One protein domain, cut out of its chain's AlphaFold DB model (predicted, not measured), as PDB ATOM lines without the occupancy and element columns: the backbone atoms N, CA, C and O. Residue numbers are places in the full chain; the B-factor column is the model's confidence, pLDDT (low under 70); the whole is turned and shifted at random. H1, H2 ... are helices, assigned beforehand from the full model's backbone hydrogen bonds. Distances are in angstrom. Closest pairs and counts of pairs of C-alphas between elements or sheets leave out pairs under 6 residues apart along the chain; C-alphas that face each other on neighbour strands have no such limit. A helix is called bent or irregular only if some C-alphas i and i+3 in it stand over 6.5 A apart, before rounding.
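What this domain is: This is residues 32 to 67 and 96 to 137 of the 137 residues of an uncharacterized protein of Aegilops tauschii subsp. strangulata (UniProt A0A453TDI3). One long, nearly straight helix, H3, runs past a short helical hairpin of H1 and H2, loosely set and coming near it only at H2. The first part of H3, residues 98 to 105, sticks out with residues 96 and 97 beyond the hairpin, and the tail after H3 folds back at the other end. The printed part has 78 residues, with three named helices in the order H1, H2, H3 and no named strand; its class is all helix. The whole is loose and elongated, with a radius of gyration of the C-alphas of 15.8 A and spans of 52 by 27 by 23 A.

Where its parts are: H1 covers residues 34 to 44, from C-alpha 34 at (213.891, 165.767, 170.724), and is 15.2 A long from first to last C-alpha. After a short link of 6 residues comes H2, residues 51 to 62, 16.8 A long. H2 is irregular, but only just: C-alphas 56 and 59 are 6.6 A apart. H3, residues 98 to 127, is 43.6 A long and ends with C-alpha 127 at (213.168, 185.598, 187.363).

How they stand to each other: H1 and H2 form a helical hairpin and touch, the closest C-alphas being those of Ala 36 and Cys 61, 5.0 A apart. They run opposite ways at a steep tilt of 36 degrees, only just past shallow. H2 and H3 are close but not clearly touching; their closest C-alphas, those of Gly 53 and Leu 114, are 7.2 A apart. These two run the same way at a shallow tilt of 23 degrees. H1 and H3 are apart. In H3 every O i to N i+4 pair is within hydrogen-bond range; in H1 4 of 7 are, and in H2 2 of 8, beside 7 of 9 O i to N i+3 pairs.

The domain as a whole: The C-alphas of Pro 96 and Glu 130 are the two farthest apart, at 54.5 A. Residues 68 to 95 are not printed, and C-alphas 67 and 96 are 48.4 A apart across this cut. Residues 126 to 132 also stand free. The mean pLDDT of the printed part is 81.0, with residues 46 to 52, 96 to 101 and 137 under 70.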
ATOM      1  N   PHE A  32     220.259 163.276 173.232       91.69
ATOM      2  CA  PHE A  32     219.060 163.861 173.812       91.69
ATOM      3  C   PHE A  32     217.828 163.431 173.029       91.69
ATOM      4  O   PHE A  32     217.836 163.383 171.796       91.69
ATOM      5  N   SER A  33     216.728 163.191 173.742       92.69
ATOM      6  CA  SER A  33     215.417 163.149 173.101       92.69
ATOM      7  C   SER A  33     215.142 164.490 172.411       92.69
ATOM      8  O   SER A  33     215.684 165.530 172.793       92.69
ATOM      9  N   ARG A  34     214.248 164.511 171.414       93.12
ATOM     10  CA  ARG A  34     213.891 165.767 170.724       93.12
ATOM     11  C   ARG A  34     213.397 166.856 171.680       93.12
ATOM     12  O   ARG A  34     213.574 168.036 171.393       93.12
ATOM     13  N   ALA A  35     212.742 166.467 172.770       91.56
ATOM     14  CA  ALA A  35     212.213 167.397 173.752       91.56
ATOM     15  C   ALA A  35     213.313 167.908 174.698       91.56
ATOM     16  O   ALA A  35     213.446 169.121 174.856       91.56
ATOM     17  N   ALA A  36     214.169 167.016 175.212       92.69
ATOM     18  CA  ALA A  36     215.333 167.391 176.016       92.69
ATOM     19  C   ALA A  36     216.310 168.283 175.232       92.69
ATOM     20  O   ALA A  36     216.786 169.287 175.755       92.69
ATOM     21  N   TRP A  37     216.540 167.986 173.945       92.44
ATOM     22  CA  TRP A  37     217.429 168.769 173.083       92.44
ATOM     23  C   TRP A  37     217.016 170.236 172.980       92.44
ATOM     24  O   TRP A  37     217.877 171.104 172.976       92.44
ATOM     25  N   LYS A  38     215.712 170.540 172.943       91.88
ATOM     26  CA  LYS A  38     215.248 171.933 172.924       91.88
ATOM     27  C   LYS A  38     215.690 172.683 174.177       91.88
ATOM     28  O   LYS A  38     216.143 173.809 174.051       91.88
ATOM     29  N   CYS A  39     215.590 172.072 175.355       89.50
ATOM     30  CA  CYS A  39     216.068 172.663 176.608       89.50
ATOM     31  C   CYS A  39     217.596 172.818 176.596       89.50
ATOM     32  O   CYS A  39     218.110 173.924 176.753       89.50
ATOM     33  N   VAL A  40     218.318 171.737 176.287       90.25
ATOM     34  CA  VAL A  40     219.789 171.716 176.256       90.25
ATOM     35  C   VAL A  40     220.350 172.730 175.270       90.25
ATOM     36  O   VAL A  40     221.318 173.414 175.585       90.25
ATOM     37  N   TRP A  41     219.716 172.886 174.107       88.44
ATOM     38  CA  TRP A  41     220.126 173.850 173.097       88.44
ATOM     39  C   TRP A  41     220.224 175.265 173.667       88.44
ATOM     40  O   TRP A  41     221.206 175.940 173.392       88.44
ATOM     41  N   HIS A  42     219.273 175.683 174.508       83.75
ATOM     42  CA  HIS A  42     219.297 177.002 175.148       83.75
ATOM     43  C   HIS A  42     220.343 177.109 176.268       83.75
ATOM     44  O   HIS A  42     220.818 178.210 176.533       83.75
ATOM     45  N   LEU A  43     220.746 175.991 176.885       82.31
ATOM     46  CA  LEU A  43     221.823 175.965 177.883       82.31
ATOM     47  C   LEU A  43     223.215 176.051 177.253       82.31
ATOM     48  O   LEU A  43     224.098 176.686 177.816       82.31
ATOM     49  N   ILE A  44     223.422 175.414 176.097       80.62
ATOM     50  CA  ILE A  44     224.752 175.320 175.474       80.62
ATOM     51  C   ILE A  44     225.115 176.541 174.633       80.62
ATOM     52  O   ILE A  44     226.276 176.693 174.244       80.62
ATOM     53  N   GLN A  45     224.141 177.405 174.317       71.31
ATOM     54  CA  GLN A  45     224.417 178.628 173.574       71.31
ATOM     55  C   GLN A  45     225.327 179.530 174.418       71.31
ATOM     56  O   GLN A  45     224.857 180.211 175.329       71.31
ATOM     57  N   ASN A  46     226.610 179.567 174.035       57.53
ATOM     58  CA  ASN A  46     227.710 180.414 174.526       57.53
ATOM     59  C   ASN A  46     228.701 179.813 175.551       57.53
ATOM     60  O   ASN A  46     229.667 180.499 175.866       57.53
ATOM     61  N   ASP A  47     228.573 178.549 175.984       64.81
ATOM     62  CA  ASP A  47     229.435 177.968 177.050       64.81
ATOM     63  C   ASP A  47     230.171 176.671 176.653       64.81
ATOM     64  O   ASP A  47     230.473 175.812 177.483       64.81
ATOM     65  N   LEU A  48     230.493 176.504 175.367       57.94
ATOM     66  CA  LEU A  48     231.071 175.256 174.833       57.94
ATOM     67  C   LEU A  48     232.478 174.907 175.361       57.94
ATOM     68  O   LEU A  48     232.946 173.791 175.143       57.94
ATOM     69  N   ILE A  49     233.156 175.820 176.063       59.25
ATOM     70  CA  ILE A  49     234.448 175.533 176.713       59.25
ATOM     71  C   ILE A  49     234.247 174.737 178.025       59.25
ATOM     72  O   ILE A  49     235.183 174.103 178.518       59.25
ATOM     73  N   HIS A  50     233.016 174.674 178.554       59.88
ATOM     74  CA  HIS A  50     232.693 174.190 179.904       59.88
ATOM     75  C   HIS A  50     231.813 172.955 179.936       59.88
ATOM     76  O   HIS A  50     230.999 172.825 180.851       59.88
ATOM     77  N   GLY A  51     232.004 172.029 178.990       62.94
ATOM     78  CA  GLY A  51     231.240 170.774 178.932       62.94
ATOM     79  C   GLY A  51     231.020 170.149 180.317       62.94
ATOM     80  O   GLY A  51     229.880 169.942 180.710       62.94
ATOM     81  N   TRP A  52     232.080 170.059 181.133       65.75
ATOM     82  CA  TRP A  52     232.017 169.477 182.481       65.75
ATOM     83  C   TRP A  52     231.086 170.194 183.479       65.75
ATOM     84  O   TRP A  52     230.456 169.551 184.314       65.75
ATOM     85  N   GLY A  53     231.002 171.527 183.439       72.56
ATOM     86  CA  GLY A  53     230.112 172.280 184.334       72.56
ATOM     87  C   GLY A  53     228.656 172.214 183.878       72.56
ATOM     88  O   GLY A  53     227.740 172.119 184.695       72.56
ATOM     89  N   LEU A  54     228.459 172.219 182.561       79.06
ATOM     90  CA  LEU A  54     227.157 172.079 181.926       79.06
ATOM     91  C   LEU A  54     226.557 170.685 182.154       79.06
ATOM     92  O   LEU A  54     225.345 170.586 182.345       79.06
ATOM     93  N   ASP A  55     227.383 169.635 182.201       77.69
ATOM     94  CA  ASP A  55     226.949 168.252 182.444       77.69
ATOM     95  C   ASP A  55     226.090 168.129 183.716       77.69
ATOM     96  O   ASP A  55     225.096 167.402 183.736       77.69
ATOM     97  N   MET A  56     226.396 168.917 184.755       78.56
ATOM     98  CA  MET A  56     225.612 168.960 185.998       78.56
ATOM     99  C   MET A  56     224.197 169.524 185.804       78.56
ATOM    100  O   MET A  56     223.294 169.205 186.578       78.56
ATOM    101  N   LYS A  57     223.991 170.370 184.788       84.19
ATOM    102  CA  LYS A  57     222.714 171.033 184.493       84.19
ATOM    103  C   LYS A  57     221.894 170.324 183.416       84.19
ATOM    104  O   LYS A  57     220.680 170.504 183.388       84.19
ATOM    105  N   LEU A  58     222.495 169.451 182.603       87.31
ATOM    106  CA  LEU A  58     221.766 168.665 181.595       87.31
ATOM    107  C   LEU A  58     220.635 167.818 182.198       87.31
ATOM    108  O   LEU A  58     219.613 167.609 181.545       87.31
ATOM    109  N   GLY A  59     220.778 167.384 183.456       87.19
ATOM    110  CA  GLY A  59     219.740 166.649 184.182       87.19
ATOM    111  C   GLY A  59     218.409 167.402 184.307       87.19
ATOM    112  O   GLY A  59     217.361 166.768 184.259       87.19
ATOM    113  N   TYR A  60     218.420 168.739 184.364       88.00
ATOM    114  CA  TYR A  60     217.193 169.549 184.397       88.00
ATOM    115  C   TYR A  60     216.404 169.466 183.078       88.00
ATOM    116  O   TYR A  60     215.195 169.676 183.054       88.00
ATOM    117  N   CYS A  61     217.061 169.096 181.975       90.38
ATOM    118  CA  CYS A  61     216.417 168.904 180.679       90.38
ATOM    119  C   CYS A  61     215.865 167.483 180.468       90.38
ATOM    120  O   CYS A  61     215.326 167.200 179.397       90.38
ATOM    121  N   ALA A  62     215.979 166.584 181.455       88.81
ATOM    122  CA  ALA A  62     215.549 165.187 181.337       88.81
ATOM    123  C   ALA A  62     214.015 164.994 181.347       88.81
ATOM    124  O   ALA A  62     213.543 163.905 181.020       88.81
ATOM    125  N   GLN A  63     213.239 166.046 181.650       84.44
ATOM    126  CA  GLN A  63     211.766 166.033 181.718       84.44
ATOM    127  C   GLN A  63     211.198 165.035 182.742       84.44
ATOM    128  O   GLN A  63     210.306 164.239 182.439       84.44
ATOM    129  N   GLY A  64     211.735 165.065 183.959       83.56
ATOM    130  CA  GLY A  64     211.344 164.191 185.060       83.56
ATOM    131  C   GLY A  64     212.554 163.811 185.902       83.56
ATOM    132  O   GLY A  64     213.617 164.421 185.766       83.56
ATOM    133  N   ASP A  65     212.405 162.787 186.740       85.44
ATOM    134  CA  ASP A  65     213.519 162.274 187.532       85.44
ATOM    135  C   ASP A  65     214.633 161.750 186.612       85.44
ATOM    136  O   ASP A  65     214.436 160.854 185.783       85.44
ATOM    137  N   ARG A  66     215.835 162.313 186.763       84.44
ATOM    138  CA  ARG A  66     217.014 161.902 185.998       84.44
ATOM    139  C   ARG A  66     217.364 160.429 186.218       84.44
ATOM    140  O   ARG A  66     217.880 159.819 185.291       84.44
ATOM    141  N   ALA A  67     217.088 159.860 187.394       84.94
ATOM    142  CA  ALA A  67     217.368 158.456 187.691       84.94
ATOM    143  C   ALA A  67     216.512 157.498 186.846       84.94
ATOM    144  O   ALA A  67     216.927 156.374 186.578       84.94
ATOM    145  N   PRO A  96     259.923 177.308 176.093       54.12
ATOM    146  CA  PRO A  96     260.161 178.418 177.009       54.12
ATOM    147  C   PRO A  96     259.029 178.524 178.041       54.12
ATOM    148  O   PRO A  96     257.891 178.151 177.760       54.12
ATOM    149  N   ARG A  97     259.326 179.118 179.210       54.62
ATOM    150  CA  ARG A  97     258.415 179.425 180.345       54.62
ATOM    151  C   ARG A  97     257.017 179.980 179.979       54.62
ATOM    152  O   ARG A  97     256.134 179.977 180.828       54.62
ATOM    153  N   ARG A  98     256.803 180.424 178.736       55.19
ATOM    154  CA  ARG A  98     255.527 180.902 178.175       55.19
ATOM    155  C   ARG A  98     254.416 179.839 178.104       55.19
ATOM    156  O   ARG A  98     253.250 180.210 178.116       55.19
ATOM    157  N   SER A  99     254.719 178.536 178.044       58.38
ATOM    158  CA  SER A  99     253.659 177.504 177.957       58.38
ATOM    159  C   SER A  99     252.853 177.347 179.257       58.38
ATOM    160  O   SER A  99     251.638 177.147 179.220       58.38
ATOM    161  N   LEU A 100     253.521 177.487 180.407       61.91
ATOM    162  CA  LEU A 100     252.901 177.471 181.738       61.91
ATOM    163  C   LEU A 100     251.970 178.679 181.927       61.91
ATOM    164  O   LEU A 100     250.904 178.567 182.533       61.91
ATOM    165  N   ASP A 101     252.352 179.808 181.333       68.25
ATOM    166  CA  ASP A 101     251.576 181.041 181.326       68.25
ATOM    167  C   ASP A 101     250.285 180.893 180.500       68.25
ATOM    168  O   ASP A 101     249.197 181.189 180.994       68.25
ATOM    169  N   LEU A 102     250.354 180.304 179.297       76.75
ATOM    170  CA  LEU A 102     249.171 180.086 178.451       76.75
ATOM    171  C   LEU A 102     248.142 179.143 179.097       76.75
ATOM    172  O   LEU A 102     246.946 179.430 179.085       76.75
ATOM    173  N   ARG A 103     248.587 178.038 179.715       73.56
ATOM    174  CA  ARG A 103     247.678 177.115 180.423       73.56
ATOM    175  C   ARG A 103     246.975 177.811 181.588       73.56
ATOM    176  O   ARG A 103     245.800 177.554 181.834       73.56
ATOM    177  N   THR A 104     247.682 178.690 182.293       81.44
ATOM    178  CA  THR A 104     247.116 179.472 183.398       81.44
ATOM    179  C   THR A 104     246.075 180.469 182.890       81.44
ATOM    180  O   THR A 104     244.992 180.552 183.466       81.44
ATOM    181  N   HIS A 105     246.345 181.149 181.773       83.38
ATOM    182  CA  HIS A 105     245.382 182.038 181.120       83.38
ATOM    183  C   HIS A 105     244.114 181.298 180.678       83.38
ATOM    184  O   HIS A 105     243.018 181.747 181.004       83.38
ATOM    185  N   ILE A 106     244.249 180.131 180.034       81.19
ATOM    186  CA  ILE A 106     243.106 179.291 179.634       81.19
ATOM    187  C   ILE A 106     242.284 178.878 180.860       81.19
ATOM    188  O   ILE A 106     241.062 178.994 180.850       81.19
ATOM    189  N   ARG A 107     242.937 178.437 181.946       81.69
ATOM    190  CA  ARG A 107     242.232 178.067 183.185       81.69
ATOM    191  C   ARG A 107     241.510 179.257 183.807       81.69
ATOM    192  O   ARG A 107     240.379 179.096 184.238       81.69
ATOM    193  N   ARG A 108     242.131 180.440 183.830       86.06
ATOM    194  CA  ARG A 108     241.514 181.663 184.361       86.06
ATOM    195  C   ARG A 108     240.305 182.093 183.531       86.06
ATOM    196  O   ARG A 108     239.275 182.415 184.112       86.06
ATOM    197  N   GLN A 109     240.433 182.093 182.204       84.12
ATOM    198  CA  GLN A 109     239.325 182.393 181.299       84.12
ATOM    199  C   GLN A 109     238.184 181.397 181.505       84.12
ATOM    200  O   GLN A 109     237.052 181.814 181.715       84.12
ATOM    201  N   SER A 110     238.510 180.102 181.565       81.69
ATOM    202  CA  SER A 110     237.543 179.056 181.870       81.69
ATOM    203  C   SER A 110     236.853 179.324 183.218       81.69
ATOM    204  O   SER A 110     235.632 179.400 183.278       81.69
ATOM    205  N   SER A 111     237.571 179.575 184.310       83.69
ATOM    206  CA  SER A 111     236.913 179.880 185.588       83.69
ATOM    207  C   SER A 111     235.987 181.105 185.518       83.69
ATOM    208  O   SER A 111     234.898 181.064 186.081       83.69
ATOM    209  N   ALA A 112     236.376 182.164 184.800       86.31
ATOM    210  CA  ALA A 112     235.554 183.366 184.647       86.31
ATOM    211  C   ALA A 112     234.293 183.141 183.791       86.31
ATOM    212  O   ALA A 112     233.245 183.714 184.071       86.31
ATOM    213  N   GLU A 113     234.381 182.324 182.743       83.81
ATOM    214  CA  GLU A 113     233.237 181.942 181.903       83.81
ATOM    215  C   GLU A 113     232.244 181.056 182.674       83.81
ATOM    216  O   GLU A 113     231.041 181.306 182.616       83.81
ATOM    217  N   LEU A 114     232.736 180.112 183.489       83.25
ATOM    218  CA  LEU A 114     231.882 179.292 184.360       83.25
ATOM    219  C   LEU A 114     231.108 180.143 185.372       83.25
ATOM    220  O   LEU A 114     229.941 179.868 185.643       83.25
ATOM    221  N   GLU A 115     231.746 181.169 185.930       86.75
ATOM    222  CA  GLU A 115     231.085 182.070 186.874       86.75
ATOM    223  C   GLU A 115     229.936 182.831 186.205       86.75
ATOM    224  O   GLU A 115     228.812 182.811 186.695       86.75
ATOM    225  N   LYS A 116     230.167 183.382 185.007       86.94
ATOM    226  CA  LYS A 116     229.111 184.040 184.219       86.94
ATOM    227  C   LYS A 116     227.956 183.103 183.875       86.94
ATOM    228  O   LYS A 116     226.810 183.541 183.789       86.94
ATOM    229  N   PHE A 117     228.240 181.828 183.609       84.94
ATOM    230  CA  PHE A 117     227.194 180.830 183.401       84.94
ATOM    231  C   PHE A 117     226.339 180.655 184.662       84.94
ATOM    232  O   PHE A 117     225.114 180.715 184.573       84.94
ATOM    233  N   LYS A 118     226.968 180.500 185.835       86.31
ATOM    234  CA  LYS A 118     226.252 180.370 187.114       86.31
ATOM    235  C   LYS A 118     225.404 181.598 187.424       86.31
ATOM    236  O   LYS A 118     224.231 181.440 187.730       86.31
ATOM    237  N   GLU A 119     225.953 182.799 187.249       90.44
ATOM    238  CA  GLU A 119     225.214 184.053 187.439       90.44
ATOM    239  C   GLU A 119     223.963 184.116 186.548       90.44
ATOM    240  O   GLU A 119     222.882 184.490 187.005       90.44
ATOM    241  N   ARG A 120     224.085 183.724 185.269       88.44
ATOM    242  CA  ARG A 120     222.943 183.662 184.343       88.44
ATOM    243  C   ARG A 120     221.925 182.607 184.752       88.44
ATOM    244  O   ARG A 120     220.732 182.885 184.678       88.44
ATOM    245  N   TRP A 121     222.381 181.429 185.175       87.25
ATOM    246  CA  TRP A 121     221.512 180.363 185.666       87.25
ATOM    247  C   TRP A 121     220.716 180.820 186.892       87.25
ATOM    248  O   TRP A 121     219.494 180.755 186.885       87.25
ATOM    249  N   GLU A 122     221.393 181.338 187.918       90.44
ATOM    250  CA  GLU A 122     220.758 181.827 189.148       90.44
ATOM    251  C   GLU A 122     219.802 182.988 188.880       90.44
ATOM    252  O   GLU A 122     218.745 183.086 189.500       90.44
ATOM    253  N   LYS A 123     220.150 183.871 187.938       92.94
ATOM    254  CA  LYS A 123     219.252 184.933 187.495       92.94
ATOM    255  C   LYS A 123     217.991 184.369 186.840       92.94
ATOM    256  O   LYS A 123     216.913 184.807 187.214       92.94
ATOM    257  N   ALA A 124     218.123 183.425 185.908       89.62
ATOM    258  CA  ALA A 124     216.980 182.809 185.236       89.62
ATOM    259  C   ALA A 124     216.063 182.086 186.231       89.62
ATOM    260  O   ALA A 124     214.857 182.279 186.190       89.62
ATOM    261  N   VAL A 125     216.652 181.343 187.173       90.44
ATOM    262  CA  VAL A 125     215.934 180.706 188.287       90.44
ATOM    263  C   VAL A 125     215.149 181.721 189.116       90.44
ATOM    264  O   VAL A 125     214.008 181.473 189.473       90.44
ATOM    265  N   ARG A 126     215.748 182.872 189.430       93.06
ATOM    266  CA  ARG A 126     215.103 183.910 190.248       93.06
ATOM    267  C   ARG A 126     214.010 184.687 189.505       93.06
ATOM    268  O   ARG A 126     213.133 185.233 190.159       93.06
ATOM    269  N   GLU A 127     214.122 184.838 188.187       94.81
ATOM    270  CA  GLU A 127     213.168 185.598 187.363       94.81
ATOM    271  C   GLU A 127     211.961 184.765 186.910       94.81
ATOM    272  O   GLU A 127     210.973 185.334 186.450       94.81
ATOM    273  N   ASP A 128     212.044 183.441 187.016       91.75
ATOM    274  CA  ASP A 128     210.963 182.522 186.685       91.75
ATOM    275  C   ASP A 128     210.157 182.189 187.949       91.75
ATOM    276  O   ASP A 128     210.518 181.308 188.726       91.75
ATOM    277  N   ASP A 129     209.061 182.923 188.162       91.00
ATOM    278  CA  ASP A 129     208.184 182.774 189.334       91.00
ATOM    279  C   ASP A 129     207.530 181.379 189.431       91.00
ATOM    280  O   ASP A 129     207.094 180.973 190.510       91.00
ATOM    281  N   GLU A 130     207.438 180.645 188.316       90.94
ATOM    282  CA  GLU A 130     206.888 179.284 188.266       90.94
ATOM    283  C   GLU A 130     207.977 178.210 188.419       90.94
ATOM    284  O   GLU A 130     207.675 177.010 188.449       90.94
ATOM    285  N   TRP A 131     209.245 178.613 188.525       87.88
ATOM    286  CA  TRP A 131     210.354 177.683 188.627       87.88
ATOM    287  C   TRP A 131     210.391 176.998 189.991       87.88
ATOM    288  O   TRP A 131     210.466 177.628 191.045       87.88
ATOM    289  N   MET A 132     210.410 175.669 189.956       85.00
ATOM    290  CA  MET A 132     210.602 174.805 191.116       85.00
ATOM    291  C   MET A 132     211.805 173.916 190.837       85.00
ATOM    292  O   MET A 132     211.834 173.248 189.799       85.00
ATOM    293  N   ASP A 133     212.788 173.885 191.739       86.12
ATOM    294  CA  ASP A 133     213.927 172.983 191.582       86.12
ATOM    295  C   ASP A 133     213.465 171.535 191.832       86.12
ATOM    296  O   ASP A 133     213.102 171.195 192.960       86.12
ATOM    297  N   PRO A 134     213.489 170.649 190.821       80.19
ATOM    298  CA  PRO A 134     213.115 169.251 191.013       80.19
ATOM    299  C   PRO A 134     214.106 168.467 191.894       80.19
ATOM    300  O   PRO A 134     213.852 167.298 192.176       80.19
ATOM    301  N   PHE A 135     215.237 169.061 192.292       80.00
ATOM    302  CA  PHE A 135     216.270 168.428 193.117       80.00
ATOM    303  C   PHE A 135     216.435 169.051 194.511       80.00
ATOM    304  O   PHE A 135     217.286 168.576 195.265       80.00
ATOM    305  N   ASP A 136     215.669 170.090 194.849       70.25
ATOM    306  CA  ASP A 136     215.683 170.693 196.185       70.25
ATOM    307  C   ASP A 136     214.730 169.874 197.073       70.25
ATOM    308  O   ASP A 136     213.516 169.852 196.859       70.25
ATOM    309  N   ALA A 137     215.318 169.073 197.966       55.28
ATOM    310  CA  ALA A 137     214.637 168.090 198.811       55.28
ATOM    311  C   ALA A 137     214.374 168.629 200.221       55.28
ATOM    312  O   ALA A 137     215.296 169.255 200.793       55.28
TER     313      ALA A 137